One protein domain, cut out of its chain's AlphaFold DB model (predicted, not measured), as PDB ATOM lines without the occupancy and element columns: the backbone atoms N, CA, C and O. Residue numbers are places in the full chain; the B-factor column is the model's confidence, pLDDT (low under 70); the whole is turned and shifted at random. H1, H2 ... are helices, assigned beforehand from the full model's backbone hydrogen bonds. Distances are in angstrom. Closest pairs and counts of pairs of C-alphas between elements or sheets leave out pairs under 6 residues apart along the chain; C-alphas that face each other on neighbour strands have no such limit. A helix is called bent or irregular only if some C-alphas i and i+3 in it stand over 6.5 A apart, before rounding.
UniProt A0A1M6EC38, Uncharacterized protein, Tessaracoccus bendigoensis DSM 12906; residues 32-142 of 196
ATOM      1  N   PRO A  32     126.667 -92.940 256.389       76.50
ATOM      2  CA  PRO A  32     126.397 -94.271 256.928       76.50
ATOM      3  C   PRO A  32     125.592 -94.277 258.226       76.50
ATOM      4  O   PRO A  32     124.744 -95.143 258.407       76.50
ATOM      5  N   GLU A  33     125.814 -93.296 259.103       79.81
ATOM      6  CA  GLU A  33     125.063 -93.167 260.355       79.81
ATOM      7  C   GLU A  33     123.621 -92.693 260.120       79.81
ATOM      8  O   GLU A  33     122.698 -93.204 260.750       79.81
ATOM      9  N   GLU A  34     123.405 -91.755 259.192       82.88
ATOM     10  CA  GLU A  34     122.076 -91.201 258.893       82.88
ATOM     11  C   GLU A  34     121.161 -92.197 258.168       82.88
ATOM     12  O   GLU A  34     119.951 -92.186 258.392       82.88
ATOM     13  N   SER A  35     121.726 -93.071 257.329       86.00
ATOM     14  CA  SER A  35     120.957 -94.012 256.502       86.00
ATOM     15  C   SER A  35     121.510 -95.434 256.553       86.00
ATOM     16  O   SER A  35     121.711 -96.056 255.510       86.00
ATOM     17  N   ALA A  36     121.733 -95.964 257.758       83.12
ATOM     18  CA  ALA A  36     122.343 -97.281 257.965       83.12
ATOM     19  C   ALA A  36     121.722 -98.392 257.098       83.12
ATOM     20  O   ALA A  36     122.461 -99.150 256.485       83.12
ATOM     21  N   TYR A  37     120.390 -98.437 256.959       85.88
ATOM     22  CA  TYR A  37     119.718 -99.459 256.144       85.88
ATOM     23  C   TYR A  37     120.080 -99.375 254.648       85.88
ATOM     24  O   TYR A  37     120.336-100.398 254.028       85.88
ATOM     25  N   VAL A  38     120.171 -98.164 254.076       86.38
ATOM     26  CA  VAL A  38     120.559 -97.970 252.665       86.38
ATOM     27  C   VAL A  38     121.986 -98.454 252.451       86.38
ATOM     28  O   VAL A  38     122.295 -99.081 251.442       86.38
ATOM     29  N   TRP A  39     122.863 -98.152 253.405       84.00
ATOM     30  CA  TRP A  39     124.258 -98.558 253.340       84.00
ATOM     31  C   TRP A  39     124.425-100.067 253.514       84.00
ATOM     32  O   TRP A  39     125.192-100.663 252.762       84.00
ATOM     33  N   THR A  40     123.659-100.690 254.411       86.81
ATOM     34  CA  THR A  40     123.586-102.148 254.550       86.81
ATOM     35  C   THR A  40     123.168-102.814 253.237       86.81
ATOM     36  O   THR A  40     123.900-103.676 252.754       86.81
ATOM     37  N   ASP A  41     122.092-102.347 252.600       90.81
ATOM     38  CA  ASP A  41     121.625-102.893 251.318       90.81
ATOM     39  C   ASP A  41     122.684-102.742 250.212       90.81
ATOM     40  O   ASP A  41     122.959-103.680 249.458       90.81
ATOM     41  N   ILE A  42     123.326-101.570 250.120       89.12
ATOM     42  CA  ILE A  42     124.417-101.330 249.163       89.12
ATOM     43  C   ILE A  42     125.572-102.305 249.407       89.12
ATOM     44  O   ILE A  42     126.108-102.852 248.442       89.12
ATOM     45  N   TRP A  43     125.947-102.559 250.662       89.00
ATOM     46  CA  TRP A  43     127.031-103.486 250.994       89.00
ATOM     47  C   TRP A  43     126.693-104.937 250.655       89.00
ATOM     48  O   TRP A  43     127.555-105.653 250.140       89.00
ATOM     49  N   HIS A  44     125.453-105.376 250.886       93.50
ATOM     50  CA  HIS A  44     125.011-106.714 250.486       93.50
ATOM     51  C   HIS A  44     125.051-106.881 248.965       93.50
ATOM     52  O   HIS A  44     125.580-107.880 248.467       93.50
ATOM     53  N   LEU A  45     124.578-105.876 248.221       95.38
ATOM     54  CA  LEU A  45     124.637-105.857 246.757       95.38
ATOM     55  C   LEU A  45     126.077-105.838 246.238       95.38
ATOM     56  O   LEU A  45     126.406-106.584 245.317       95.38
ATOM     57  N   GLU A  46     126.948-105.018 246.829       94.19
ATOM     58  CA  GLU A  46     128.364-104.936 246.461       94.19
ATOM     59  C   GLU A  46     129.062-106.286 246.665       94.19
ATOM     60  O   GLU A  46     129.730-106.773 245.748       94.19
ATOM     61  N   ALA A  47     128.863-106.929 247.822       94.50
ATOM     62  CA  ALA A  47     129.446-108.235 248.119       94.50
ATOM     63  C   ALA A  47     128.915-109.329 247.185       94.50
ATOM     64  O   ALA A  47     129.703-110.108 246.640       94.50
ATOM     65  N   HIS A  48     127.600-109.366 246.952       96.62
ATOM     66  CA  HIS A  48     126.983-110.332 246.049       96.62
ATOM     67  C   HIS A  48     127.491-110.161 244.614       96.62
ATOM     68  O   HIS A  48     128.002-111.111 244.027       96.62
ATOM     69  N   HIS A  49     127.418-108.956 244.049       97.00
ATOM     70  CA  HIS A  49     127.812-108.735 242.659       97.00
ATOM     71  C   HIS A  49     129.312-108.917 242.438       97.00
ATOM     72  O   HIS A  49     129.705-109.526 241.445       97.00
ATOM     73  N   SER A  50     130.155-108.446 243.358       95.94
ATOM     74  CA  SER A  50     131.610-108.576 243.210       95.94
ATOM     75  C   SER A  50     132.063-110.030 243.252       95.94
ATOM     76  O   SER A  50     132.923-110.425 242.473       95.94
ATOM     77  N   THR A  51     131.466-110.846 244.121       96.19
ATOM     78  CA  THR A  51     131.803-112.273 244.190       96.19
ATOM     79  C   THR A  51     131.153-113.075 243.066       96.19
ATOM     80  O   THR A  51     131.790-113.973 242.517       96.19
ATOM     81  N   ALA A  52     129.939-112.717 242.637       97.00
ATOM     82  CA  ALA A  52     129.291-113.332 241.480       97.00
ATOM     83  C   ALA A  52     130.078-113.101 240.178       97.00
ATOM     84  O   ALA A  52     130.158-114.004 239.346       97.00
ATOM     85  N   LEU A  53     130.720-111.933 240.013       96.75
ATOM     86  CA  LEU A  53     131.624-111.660 238.885       96.75
ATOM     87  C   LEU A  53     132.817-112.625 238.827       96.75
ATOM     88  O   LEU A  53     133.284-112.953 237.739       96.75
ATOM     89  N   GLU A  54     133.275-113.108 239.981       94.50
ATOM     90  CA  GLU A  54     134.352-114.099 240.102       94.50
ATOM     91  C   GLU A  54     133.833-115.552 240.038       94.50
ATOM     92  O   GLU A  54     134.609-116.503 240.156       94.50
ATOM     93  N   GLY A  55     132.526-115.741 239.816       95.81
ATOM     94  CA  GLY A  55     131.880-117.045 239.642       95.81
ATOM     95  C   GLY A  55     131.261-117.644 240.905       95.81
ATOM     96  O   GLY A  55     130.892-118.817 240.887       95.81
ATOM     97  N   ASN A  56     131.137-116.877 241.990       96.56
ATOM     98  CA  ASN A  56     130.420-117.310 243.188       96.56
ATOM     99  C   ASN A  56     128.913-117.465 242.901       96.56
ATOM    100  O   ASN A  56     128.327-116.641 242.196       96.56
ATOM    101  N   ALA A  57     128.287-118.517 243.435       95.75
ATOM    102  CA  ALA A  57     126.906-118.872 243.111       95.75
ATOM    103  C   ALA A  57     125.888-118.534 244.213       95.75
ATOM    104  O   ALA A  57     124.705-118.843 244.037       95.75
ATOM    105  N   LEU A  58     126.312-117.925 245.328       96.38
ATOM    106  CA  LEU A  58     125.390-117.503 246.382       96.38
ATOM    107  C   LEU A  58     124.428-116.445 245.846       96.38
ATOM    108  O   LEU A  58     124.844-115.451 245.247       96.38
ATOM    109  N   VAL A  59     123.135-116.625 246.107       96.25
ATOM    110  CA  VAL A  59     122.127-115.608 245.793       96.25
ATOM    111  C   VAL A  59     122.138-114.498 246.844       96.25
ATOM    112  O   VAL A  59     122.562-114.710 247.979       96.25
ATOM    113  N   LEU A  60     121.616-113.318 246.495       96.44
ATOM    114  CA  LEU A  60     121.628-112.142 247.374       96.44
ATOM    115  C   LEU A  60     121.119-112.438 248.799       96.44
ATOM    116  O   LEU A  60     121.804-112.128 249.764       96.44
ATOM    117  N   ARG A  61     119.994-113.146 248.946       95.81
ATOM    118  CA  ARG A  61     119.442-113.512 250.266       95.81
ATOM    119  C   ARG A  61     120.390-114.379 251.110       95.81
ATOM    120  O   ARG A  61     120.384-114.301 252.339       95.81
ATOM    121  N   GLU A  62     121.179-115.244 250.475       96.06
ATOM    122  CA  GLU A  62     122.181-116.062 251.170       96.06
ATOM    123  C   GLU A  62     123.367-115.207 251.614       96.06
ATOM    124  O   GLU A  62     123.876-115.412 252.713       96.06
ATOM    125  N   VAL A  63     123.766-114.229 250.793       96.56
ATOM    126  CA  VAL A  63     124.792-113.232 251.134       96.56
ATOM    127  C   VAL A  63     124.350-112.381 252.324       96.56
ATOM    128  O   VAL A  63     125.097-112.283 253.292       96.56
ATOM    129  N   GLU A  64     123.129-111.841 252.296       95.38
ATOM    130  CA  GLU A  64     122.522-111.092 253.409       95.38
ATOM    131  C   GLU A  64     122.539-111.926 254.696       95.38
ATOM    132  O   GLU A  64     123.082-111.518 255.721       95.38
ATOM    133  N   THR A  65     122.026-113.160 254.628       95.75
ATOM    134  CA  THR A  65     121.965-114.050 255.796       95.75
ATOM    135  C   THR A  65     123.358-114.388 256.334       95.75
ATOM    136  O   THR A  65     123.561-114.449 257.549       95.75
ATOM    137  N   LEU A  66     124.331-114.600 255.448       95.88
ATOM    138  CA  LEU A  66     125.703-114.881 255.842       95.88
ATOM    139  C   LEU A  66     126.344-113.682 256.542       95.88
ATOM    140  O   LEU A  66     126.966-113.866 257.587       95.88
ATOM    141  N   LEU A  67     126.221-112.484 255.971       94.56
ATOM    142  CA  LEU A  67     126.877-111.284 256.489       94.56
ATOM    143  C   LEU A  67     126.215-110.778 257.776       94.56
ATOM    144  O   LEU A  67     126.926-110.373 258.693       94.56
ATOM    145  N   ASP A  68     124.891-110.888 257.890       93.69
ATOM    146  CA  ASP A  68     124.159-110.385 259.057       93.69
ATOM    147  C   ASP A  68     124.122-111.390 260.212       93.69
ATOM    148  O   ASP A  68     124.176-111.010 261.383       93.69
ATOM    149  N   GLN A  69     124.007-112.687 259.907       94.44
ATOM    150  CA  GLN A  69     123.768-113.729 260.915       94.44
ATOM    151  C   GLN A  69     124.943-114.695 261.080       94.44
ATOM    152  O   GLN A  69     124.929-115.521 261.993       94.44
ATOM    153  N   GLY A  70     125.945-114.649 260.198       92.69
ATOM    154  CA  GLY A  70     127.049-115.611 260.195       92.69
ATOM    155  C   GLY A  70     126.614-117.035 259.836       92.69
ATOM    156  O   GLY A  70     127.284-117.993 260.224       92.69
ATOM    157  N   ARG A  71     125.481-117.201 259.138       91.81
ATOM    158  CA  ARG A  71     124.878-118.512 258.853       91.81
ATOM    159  C   ARG A  71     124.971-118.878 257.376       91.81
ATOM    160  O   ARG A  71     124.575-118.106 256.512       91.81
ATOM    161  N   ALA A  72     125.408-120.106 257.106       91.12
ATOM    162  CA  ALA A  72     125.228-120.744 255.805       91.12
ATOM    163  C   ALA A  72     123.796-121.295 255.697       91.12
ATOM    164  O   ALA A  72     123.303-121.926 256.636       91.12
ATOM    165  N   VAL A  73     123.124-121.022 254.578       85.31
ATOM    166  CA  VAL A  73     121.695-121.338 254.378       85.31
ATOM    167  C   VAL A  73     121.478-122.581 253.509       85.31
ATOM    168  O   VAL A  73     120.457-123.245 253.661       85.31
ATOM    169  N   ASP A  74     122.437-122.929 252.650       85.75
ATOM    170  CA  ASP A  74     122.310-123.992 251.648       85.75
ATOM    171  C   ASP A  74     123.568-124.886 251.620       85.75
ATOM    172  O   ASP A  74     124.545-124.658 252.337       85.75
ATOM    173  N   ALA A  75     123.555-125.929 250.794       85.38
ATOM    174  CA  ALA A  75     124.641-126.890 250.626       85.38
ATOM    175  C   ALA A  75     125.741-126.416 249.649       85.38
ATOM    176  O   ALA A  75     126.353-127.234 248.954       85.38
ATOM    177  N   ARG A  76     126.009-125.102 249.566       91.94
ATOM    178  CA  ARG A  76     127.081-124.573 248.700       91.94
ATOM    179  C   ARG A  76     128.461-124.972 249.227       91.94
ATOM    180  O   ARG A  76     128.628-125.202 250.429       91.94
ATOM    181  N   PRO A  77     129.487-125.041 248.359       93.94
ATOM    182  CA  PRO A  77     130.852-125.258 248.814       93.94
ATOM    183  C   PRO A  77     131.250-124.220 249.869       93.94
ATOM    184  O   PRO A  77     131.098-123.019 249.652       93.94
ATOM    185  N   LEU A  78     131.838-124.664 250.987       94.62
ATOM    186  CA  LEU A  78     132.276-123.774 252.075       94.62
ATOM    187  C   LEU A  78     133.175-122.625 251.582       94.62
ATOM    188  O   LEU A  78     133.128-121.518 252.112       94.62
ATOM    189  N   LYS A  79     133.960-122.884 250.531       95.38
ATOM    190  CA  LYS A  79     134.781-121.892 249.831       95.38
ATOM    191  C   LYS A  79     133.977-120.664 249.391       95.38
ATOM    192  O   LYS A  79     134.456-119.556 249.592       95.38
ATOM    193  N   GLU A  80     132.775-120.848 248.851       96.25
ATOM    194  CA  GLU A  80     131.947-119.749 248.342       96.25
ATOM    195  C   GLU A  80     131.433-118.852 249.479       96.25
ATOM    196  O   GLU A  80     131.468-117.628 249.366       96.25
ATOM    197  N   TYR A  81     131.061-119.436 250.623       97.06
ATOM    198  CA  TYR A  81     130.746-118.659 251.827       97.06
ATOM    199  C   TYR A  81     131.972-117.885 252.333       97.06
ATOM    200  O   TYR A  81     131.862-116.732 252.745       97.06
ATOM    201  N   MET A  82     133.160-118.496 252.299       97.25
ATOM    202  CA  MET A  82     134.389-117.832 252.746       97.25
ATOM    203  C   MET A  82     134.822-116.689 251.822       97.25
ATOM    204  O   MET A  82     135.392-115.716 252.312       97.25
ATOM    205  N   GLU A  83     134.533-116.771 250.521       96.75
ATOM    206  CA  GLU A  83     134.756-115.677 249.568       96.75
ATOM    207  C   GLU A  83     133.891-114.463 249.909       96.75
ATOM    208  O   GLU A  83     134.422-113.362 250.059       96.75
ATOM    209  N   VAL A  84     132.586-114.668 250.106       97.25
ATOM    210  CA  VAL A  84     131.656-113.592 250.478       97.25
ATOM    211  C   VAL A  84     132.013-113.000 251.835       97.25
ATOM    212  O   VAL A  84     132.121-111.782 251.962       97.25
ATOM    213  N   LYS A  85     132.260-113.846 252.843       95.81
ATOM    214  CA  LYS A  85     132.631-113.382 254.183       95.81
ATOM    215  C   LYS A  85     133.929-112.573 254.159       95.81
ATOM    216  O   LYS A  85     133.982-111.485 254.720       95.81
ATOM    217  N   GLY A  86     134.970-113.093 253.509       95.88
ATOM    218  CA  GLY A  86     136.257-112.409 253.414       95.88
ATOM    219  C   GLY A  86     136.146-111.075 252.681       95.88
ATOM    220  O   GLY A  86     136.666-110.066 253.160       95.88
ATOM    221  N   TYR A  87     135.428-111.045 251.557       95.94
ATOM    222  CA  TYR A  87     135.161-109.811 250.823       95.94
ATOM    223  C   TYR A  87     134.414-108.788 251.694       95.94
ATOM    224  O   TYR A  87     134.867-107.649 251.819       95.94
ATOM    225  N   GLY A  88     133.328-109.201 252.357       93.44
ATOM    226  CA  GLY A  88     132.541-108.344 253.249       93.44
ATOM    227  C   GLY A  88     133.359-107.773 254.411       93.44
ATOM    228  O   GLY A  88     133.299-106.568 254.673       93.44
ATOM    229  N   ASP A  89     134.193-108.596 255.056       92.25
ATOM    230  CA  ASP A  89     135.101-108.165 256.129       92.25
ATOM    231  C   ASP A  89     136.121-107.125 255.615       92.25
ATOM    232  O   ASP A  89     136.398-106.119 256.279       92.25
ATOM    233  N   ALA A  90     136.665-107.341 254.412       93.50
ATOM    234  CA  ALA A  90     137.637-106.445 253.792       93.50
ATOM    235  C   ALA A  90     137.036-105.087 253.416       93.50
ATOM    236  O   ALA A  90     137.607-104.044 253.746       93.50
ATOM    237  N   VAL A  91     135.868-105.093 252.783       90.12
ATOM    238  CA  VAL A  91     135.147-103.881 252.385       90.12
ATOM    239  C   VAL A  91     134.690-103.082 253.604       90.12
ATOM    240  O   VAL A  91     134.934-101.875 253.680       90.12
ATOM    241  N   SER A  92     134.141-103.754 254.619       86.06
ATOM    242  CA  SER A  92     133.737-103.120 255.882       86.06
ATOM    243  C   SER A  92     134.894-102.376 256.547       86.06
ATOM    244  O   SER A  92     134.718-101.280 257.084       86.06
ATOM    245  N   ARG A  93     136.106-102.945 256.495       88.00
ATOM    246  CA  ARG A  93     137.310-102.280 256.999       88.00
ATOM    247  C   ARG A  93     137.644-101.020 256.199       88.00
ATOM    248  O   ARG A  93     137.901 -99.985 256.811       88.00
ATOM    249  N   VAL A  94     137.646-101.103 254.868       87.69
ATOM    250  CA  VAL A  94     137.972 -99.968 253.985       87.69
ATOM    251  C   VAL A  94     137.024 -98.799 254.232       87.69
ATOM    252  O   VAL A  94     137.486 -97.675 254.437       87.69
ATOM    253  N   TYR A  95     135.716 -99.053 254.292       80.94
ATOM    254  CA  TYR A  95     134.738 -97.996 254.546       80.94
ATOM    255  C   TYR A  95     134.872 -97.401 255.946       80.94
ATOM    256  O   TYR A  95     134.822 -96.181 256.098       80.94
ATOM    257  N   ARG A  96     135.111 -98.227 256.971       79.88
ATOM    258  CA  ARG A  96     135.327 -97.732 258.336       79.88
ATOM    259  C   ARG A  96     136.542 -96.804 258.417       79.88
ATOM    260  O   ARG A  96     136.464 -95.749 259.042       79.88
ATOM    261  N   GLU A  97     137.649 -97.173 257.771       80.56
ATOM    262  CA  GLU A  97     138.840 -96.323 257.684       80.56
ATOM    263  C   GLU A  97     138.548 -95.021 256.914       80.56
ATOM    264  O   GLU A  97     138.941 -93.948 257.369       80.56
ATOM    265  N   ALA A  98     137.813 -95.092 255.797       77.88
ATOM    266  CA  ALA A  98     137.448 -93.927 254.986       77.88
ATOM    267  C   ALA A  98     136.516 -92.937 255.713       77.88
ATOM    268  O   ALA A  98     136.590 -91.734 255.471       77.88
ATOM    269  N   MET A  99     135.676 -93.425 256.628       74.38
ATOM    270  CA  MET A  99     134.767 -92.609 257.442       74.38
ATOM    271  C   MET A  99     135.440 -91.958 258.665       74.38
ATOM    272  O   MET A  99     134.759 -91.355 259.492       74.38
ATOM    273  N   GLY A 100     136.769 -92.042 258.791       65.88
ATOM    274  CA  GLY A 100     137.523 -91.340 259.835       65.88
ATOM    275  C   GLY A 100     137.735 -92.132 261.126       65.88
ATOM    276  O   GLY A 100     138.204 -91.571 262.110       65.88
ATOM    277  N   ALA A 101     137.452 -93.440 261.135       61.38
ATOM    278  CA  ALA A 101     137.877 -94.311 262.237       61.38
ATOM    279  C   ALA A 101     139.383 -94.646 262.191       61.38
ATOM    280  O   ALA A 101     139.888 -95.349 263.067       61.38
ATOM    281  N   GLY A 102     140.092 -94.195 261.153       59.09
ATOM    282  CA  GLY A 102     141.545 -94.260 261.040       59.09
ATOM    283  C   GLY A 102     142.169 -92.867 261.072       59.09
ATOM    284  O   GLY A 102     141.518 -91.877 260.760       59.09
ATOM    285  N   ASP A 103     143.460 -92.799 261.382       60.16
ATOM    286  CA  ASP A 103     144.231 -91.549 261.487       60.16
ATOM    287  C   ASP A 103     144.584 -90.924 260.114       60.16
ATOM    288  O   ASP A 103     145.481 -90.090 259.995       60.16
ATOM    289  N   ARG A 104     143.928 -91.367 259.027       62.09
ATOM    290  CA  ARG A 104     144.246 -90.926 257.662       62.09
ATOM    291  C   ARG A 104     143.482 -89.653 257.313       62.09
ATOM    292  O   ARG A 104     142.256 -89.615 257.345       62.09
ATOM    293  N   THR A 105     144.217 -88.634 256.883       62.06
ATOM    294  CA  THR A 105     143.657 -87.478 256.174       62.06
ATOM    295  C   THR A 105     143.513 -87.802 254.685       62.06
ATOM    296  O   THR A 105     144.230 -88.658 254.161       62.06
ATOM    297  N   THR A 106     142.620 -87.102 253.979       63.72
ATOM    298  CA  THR A 106     142.350 -87.295 252.539       63.72
ATOM    299  C   THR A 106     143.600 -87.204 251.646       63.72
ATOM    300  O   THR A 106     143.611 -87.792 250.570       63.72
ATOM    301  N   ASP A 107     144.667 -86.536 252.101       67.44
ATOM    302  CA  ASP A 107     145.939 -86.379 251.373       67.44
ATOM    303  C   ASP A 107     146.945 -87.527 251.607       67.44
ATOM    304  O   ASP A 107     148.062 -87.509 251.086       67.44
ATOM    305  N   THR A 108     146.579 -88.544 252.391       77.25
ATOM    306  CA  THR A 108     147.462 -89.684 252.666       77.25
ATOM    307  C   THR A 108     147.484 -90.644 251.475       77.25
ATOM    308  O   THR A 108     146.445 -91.146 251.047       77.25
ATOM    309  N   LEU A 109     148.674 -90.933 250.940       84.31
ATOM    310  CA  LEU A 109     148.846 -91.886 249.839       84.31
ATOM    311  C   LEU A 109     148.485 -93.316 250.266       84.31
ATOM    312  O   LEU A 109     148.950 -93.788 251.302       84.31
ATOM    313  N   ILE A 110     147.743 -94.032 249.413       86.50
ATOM    314  CA  ILE A 110     147.482 -95.468 249.587       86.50
ATOM    315  C   ILE A 110     148.757 -96.250 249.273       86.50
ATOM    316  O   ILE A 110     149.318 -96.150 248.177       86.50
ATOM    317  N   THR A 111     149.215 -97.061 250.223       88.44
ATOM    318  CA  THR A 111     150.447 -97.843 250.075       88.44
ATOM    319  C   THR A 111     150.180 -99.241 249.519       88.44
ATOM    320  O   THR A 111     149.132 -99.850 249.735       88.44
ATOM    321  N   VAL A 112     151.182 -99.834 248.860       89.50
ATOM    322  CA  VAL A 112     151.119-101.248 248.429       89.50
ATOM    323  C   VAL A 112     150.916-102.191 249.622       89.50
ATOM    324  O   VAL A 112     150.308-103.251 249.479       89.50
ATOM    325  N   GLN A 113     151.410-101.820 250.803       87.12
ATOM    326  CA  GLN A 113     151.230-102.604 252.022       87.12
ATOM    327  C   GLN A 113     149.762-102.647 252.460       87.12
ATOM    328  O   GLN A 113     149.285-103.710 252.849       87.12
ATOM    329  N   GLU A 114     149.035-101.538 252.338       88.00
ATOM    330  CA  GLU A 114     147.598-101.486 252.628       88.00
ATOM    331  C   GLU A 114     146.805-102.344 251.646       88.00
ATOM    332  O   GLU A 114     145.996-103.167 252.069       88.00
ATOM    333  N   VAL A 115     147.114-102.252 250.349       91.69
ATOM    334  CA  VAL A 115     146.484-103.104 249.326       91.69
ATOM    335  C   VAL A 115     146.720-104.588 249.627       91.69
ATOM    336  O   VAL A 115     145.793-105.394 249.561       91.69
ATOM    337  N   ARG A 116     147.944-104.965 250.021       91.81
ATOM    338  CA  ARG A 116     148.269-106.343 250.431       91.81
ATOM    339  C   ARG A 116     147.517-106.770 251.684       91.81
ATOM    340  O   ARG A 116     147.097-107.921 251.764       91.81
ATOM    341  N   HIS A 117     147.360-105.873 252.652       90.94
ATOM    342  CA  HIS A 117     146.626-106.162 253.875       90.94
ATOM    343  C   HIS A 117     145.142-106.417 253.591       90.94
ATOM    344  O   HIS A 117     144.617-107.435 254.034       90.94
ATOM    345  N   ILE A 118     144.498-105.555 252.796       93.25
ATOM    346  CA  ILE A 118     143.101-105.722 252.362       93.25
ATOM    347  C   ILE A 118     142.943-107.041 251.599       93.25
ATOM    348  O   ILE A 118     142.046-107.828 251.889       93.25
ATOM    349  N   TYR A 119     143.864-107.328 250.678       93.44
ATOM    350  CA  TYR A 119     143.870-108.585 249.939       93.44
ATOM    351  C   TYR A 119     143.994-109.809 250.860       93.44
ATOM    352  O   TYR A 119     143.282-110.798 250.691       93.44
ATOM    353  N   HIS A 120     144.876-109.755 251.859       92.94
ATOM    354  CA  HIS A 120     144.995-110.821 252.850       92.94
ATOM    355  C   HIS A 120     143.737-110.976 253.695       92.94
ATOM    356  O   HIS A 120     143.333-112.111 253.939       92.94
ATOM    357  N   LEU A 121     143.111-109.881 254.116       94.56
ATOM    358  CA  LEU A 121     141.855-109.915 254.858       94.56
ATOM    359  C   LEU A 121     140.759-110.620 254.044       94.56
ATOM    360  O   LEU A 121     140.108-111.522 254.566       94.56
ATOM    361  N   ALA A 122     140.653-110.297 252.752       95.38
ATOM    362  CA  ALA A 122     139.690-110.920 251.853       95.38
ATOM    363  C   ALA A 122     139.954-112.416 251.621       95.38
ATOM    364  O   ALA A 122     139.035-113.228 251.638       95.38
ATOM    365  N   MET A 123     141.215-112.804 251.417       95.19
ATOM    366  CA  MET A 123     141.548-114.161 250.977       95.19
ATOM    367  C   MET A 123     141.835-115.153 252.107       95.19
ATOM    368  O   MET A 123     141.773-116.363 251.881       95.19
ATOM    369  N   SER A 124     142.156-114.684 253.316       95.06
ATOM    370  CA  SER A 124     142.528-115.575 254.425       95.06
ATOM    371  C   SER A 124     141.449-116.613 254.767       95.06
ATOM    372  O   SER A 124     141.822-117.778 254.920       95.06
ATOM    373  N   PRO A 125     140.141-116.274 254.827       95.44
ATOM    374  CA  PRO A 125     139.094-117.270 255.069       95.44
ATOM    375  C   PRO A 125     139.045-118.347 253.978       95.44
ATOM    376  O   PRO A 125     138.935-119.537 254.265       95.44
ATOM    377  N   VAL A 126     139.212-117.945 252.715       95.81
ATOM    378  CA  VAL A 126     139.221-118.859 251.563       95.81
ATOM    379  C   VAL A 126     140.398-119.827 251.650       95.81
ATOM    380  O   VAL A 126     140.240-121.024 251.426       95.81
ATOM    381  N   TRP A 127     141.584-119.339 252.013       94.94
ATOM    382  CA  TRP A 127     142.791-120.163 252.086       94.94
ATOM    383  C   TRP A 127     142.782-121.194 253.213       94.94
ATOM    384  O   TRP A 127     143.513-122.178 253.117       94.94
ATOM    385  N   GLN A 128     141.964-121.002 254.251       94.38
ATOM    386  CA  GLN A 128     141.787-122.000 255.311       94.38
ATOM    387  C   GLN A 128     141.056-123.251 254.807       94.38
ATOM    388  O   GLN A 128     141.334-124.349 255.278       94.38
ATOM    389  N   VAL A 129     140.153-123.092 253.834       95.12
ATOM    390  CA  VAL A 129     139.304-124.179 253.311       95.12
ATOM    391  C   VAL A 129     139.723-124.651 251.917       95.12
ATOM    392  O   VAL A 129     139.457-125.783 251.531       95.12
ATOM    393  N   SER A 130     140.406-123.792 251.162       93.50
ATOM    394  CA  SER A 130     140.919-124.051 249.818       93.50
ATOM    395  C   SER A 130     142.290-123.380 249.659       93.50
ATOM    396  O   SER A 130     142.383-122.280 249.098       93.50
ATOM    397  N   PRO A 131     143.369-124.017 250.155       89.62
ATOM    398  CA  PRO A 131     144.703-123.436 250.142       89.62
ATOM    399  C   PRO A 131     145.156-123.026 248.734       89.62
ATOM    400  O   PRO A 131     144.924-123.752 247.762       89.62
ATOM    401  N   PRO A 132     145.836-121.877 248.596       82.31
ATOM    402  CA  PRO A 132     146.288-121.413 247.301       82.31
ATOM    403  C   PRO A 132     147.423-122.293 246.783       82.31
ATOM    404  O   PRO A 132     148.243-122.813 247.545       82.31
ATOM    405  N   SER A 133     147.539-122.392 245.458       82.75
ATOM    406  CA  SER A 133     148.691-123.057 244.849       82.75
ATOM    407  C   SER A 133     150.009-122.402 245.287       82.75
ATOM    408  O   SER A 133     150.086-121.189 245.511       82.75
ATOM    409  N   ARG A 134     151.093-123.187 245.333       76.38
ATOM    410  CA  ARG A 134     152.438-122.691 245.681       76.38
ATOM    411  C   ARG A 134     152.851-121.480 244.833       76.38
ATOM    412  O   ARG A 134     153.331-120.489 245.367       76.38
ATOM    413  N   ARG A 135     152.564-121.516 243.525       72.69
ATOM    414  CA  ARG A 135     152.837-120.402 242.596       72.69
ATOM    415  C   ARG A 135     152.087-119.121 242.960       72.69
ATOM    416  O   ARG A 135     152.614-118.034 242.746       72.69
ATOM    417  N   HIS A 136     150.858-119.240 243.454       73.62
ATOM    418  CA  HIS A 136     150.065-118.096 243.886       73.62
ATOM    419  C   HIS A 136     150.629-117.507 245.184       73.62
ATOM    420  O   HIS A 136     150.860-116.301 245.255       73.62
ATOM    421  N   ARG A 137     150.979-118.363 246.155       71.50
ATOM    422  CA  ARG A 137     151.631-117.953 247.407       71.50
ATOM    423  C   ARG A 137     152.923-117.170 247.154       71.50
ATOM    424  O   ARG A 137     153.091-116.091 247.715       71.50
ATOM    425  N   ASP A 138     153.770-117.652 246.245       71.06
ATOM    426  CA  ASP A 138     155.041-117.004 245.897       71.06
ATOM    427  C   ASP A 138     154.857-115.616 245.253       71.06
ATOM    428  O   ASP A 138     155.725-114.754 245.380       71.06
ATOM    429  N   ARG A 139     153.742-115.360 244.552       70.88
ATOM    430  CA  ARG A 139     153.456-114.024 243.989       70.88
ATOM    431  C   ARG A 139     153.056-113.022 245.063       70.88
ATOM    432  O   ARG A 139     153.421-111.856 244.951       70.88
ATOM    433  N   ILE A 140     152.324-113.468 246.080       66.44
ATOM    434  CA  ILE A 140     151.797-112.599 247.136       66.44
ATOM    435  C   ILE A 140     152.896-112.216 248.133       66.44
ATOM    436  O   ILE A 140     152.957-111.072 248.576       66.44
ATOM    437  N   THR A 141     153.793-113.153 248.456       65.88
ATOM    438  CA  THR A 141     154.879-112.939 249.427       65.88
ATOM    439  C   THR A 141     156.127-112.303 248.826       65.88
ATOM    440  O   THR A 141     156.998-111.858 249.573       65.88
ATOM    441  N   ARG A 142     156.241-112.223 247.492       64.19
ATOM    442  CA  ARG A 142     157.366-111.543 246.842       64.19
ATOM    443  C   ARG A 142     157.396-110.072 247.249       64.19
ATOM    444  O   ARG A 142     156.581-109.249 246.823       64.19
TER     445      ARG A 142
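What this domain is: This is residues 32 to 142 of the 196 residues of an uncharacterized protein of Tessaracoccus bendigoensis DSM 12906 (UniProt A0A1M6EC38). What would one see first? A long helix, H3, runs through the middle of a flat slab; H4 folds back along one side of it as a helical hairpin, and H1 and H2 cross it on the other side, at residues 81 to 88. H5 lies beyond H4 and sticks out with residues 134 to 139. What is it built of? The printed part has 111 residues with five named helices, H1 to H5 in chain order, and no named strand: the class is all helix. How spread out is it? It is compact, with a radius of gyration of the C-alphas of 15.3 A, and spans 44 by 41 by 21 A.

How they stand to each other: What touches the longest helix? H3, residues 78 to 101, is the hub and touches three helices. H4, residues 112 to 129, forms a helical hairpin with it, at a shallow tilt of 28 degrees, opposite ways; the closest C-alphas, of Gly 86 and Ala 122, are 4.1 A apart. H1, residues 36 to 53, touches H3 with residues 43 to 51 alone, at a steep tilt of 45 degrees, the closest C-alphas being Ala 47 and Gly 88 at 6.0 A. Where is H2? H2, residues 60 to 69, touches H3 at a steep tilt of 67 degrees, closest at the C-alphas of Leu 67 and Lys 85, 6.5 A. It also touches H1 at a steep 58 degrees, closest at the C-alphas of His 48 and Leu 60, 5.8 A; helix packing is mostly crossed, with one of four touching pairs at a shallow tilt. And H5? H5, residues 134 to 141, is close to H4 but not clearly touching, the closest C-alphas being Arg 116 and Ile 140 at 7.9 A; it is apart from H1, H2 and H3. Are the helix backbones complete? Every O i to N i+4 pair is within hydrogen-bond range in H1, H2 and H5, against 18 of 20 in H3 and 11 of 14 in H4.

Where its parts are: How long are the helices? From first to last C-alpha H3 measures 31.7 A, H4 26.3 A, H1 25.6 A, H2 13.8 A and H5 10.7 A. Which are irregular? H3 is, with C-alphas 98 and 101 7.3 A apart, and H4 is, with C-alphas 122 and 125 7.1 A apart and a kink of 42 degrees near residue 122. Where are the anchors? H1 begins at C-alpha 36 (122.343, -97.281, 257.965), H3 begins at C-alpha 78 (132.276, -123.774, 252.075), and H5 ends at C-alpha 141 (154.879, -112.939, 249.427).

The domain as a whole: How far does it reach? The two C-alphas farthest apart, of Ala 75 and Asp 107, are 45.8 A apart. Are there cuts or long links? The printed part has no cut and no long link; H4 to H5 is a tight link. Where is confidence low? Residues 100 to 107 and 140 to 142 have pLDDT under 70, and the mean of the printed part is 87.4.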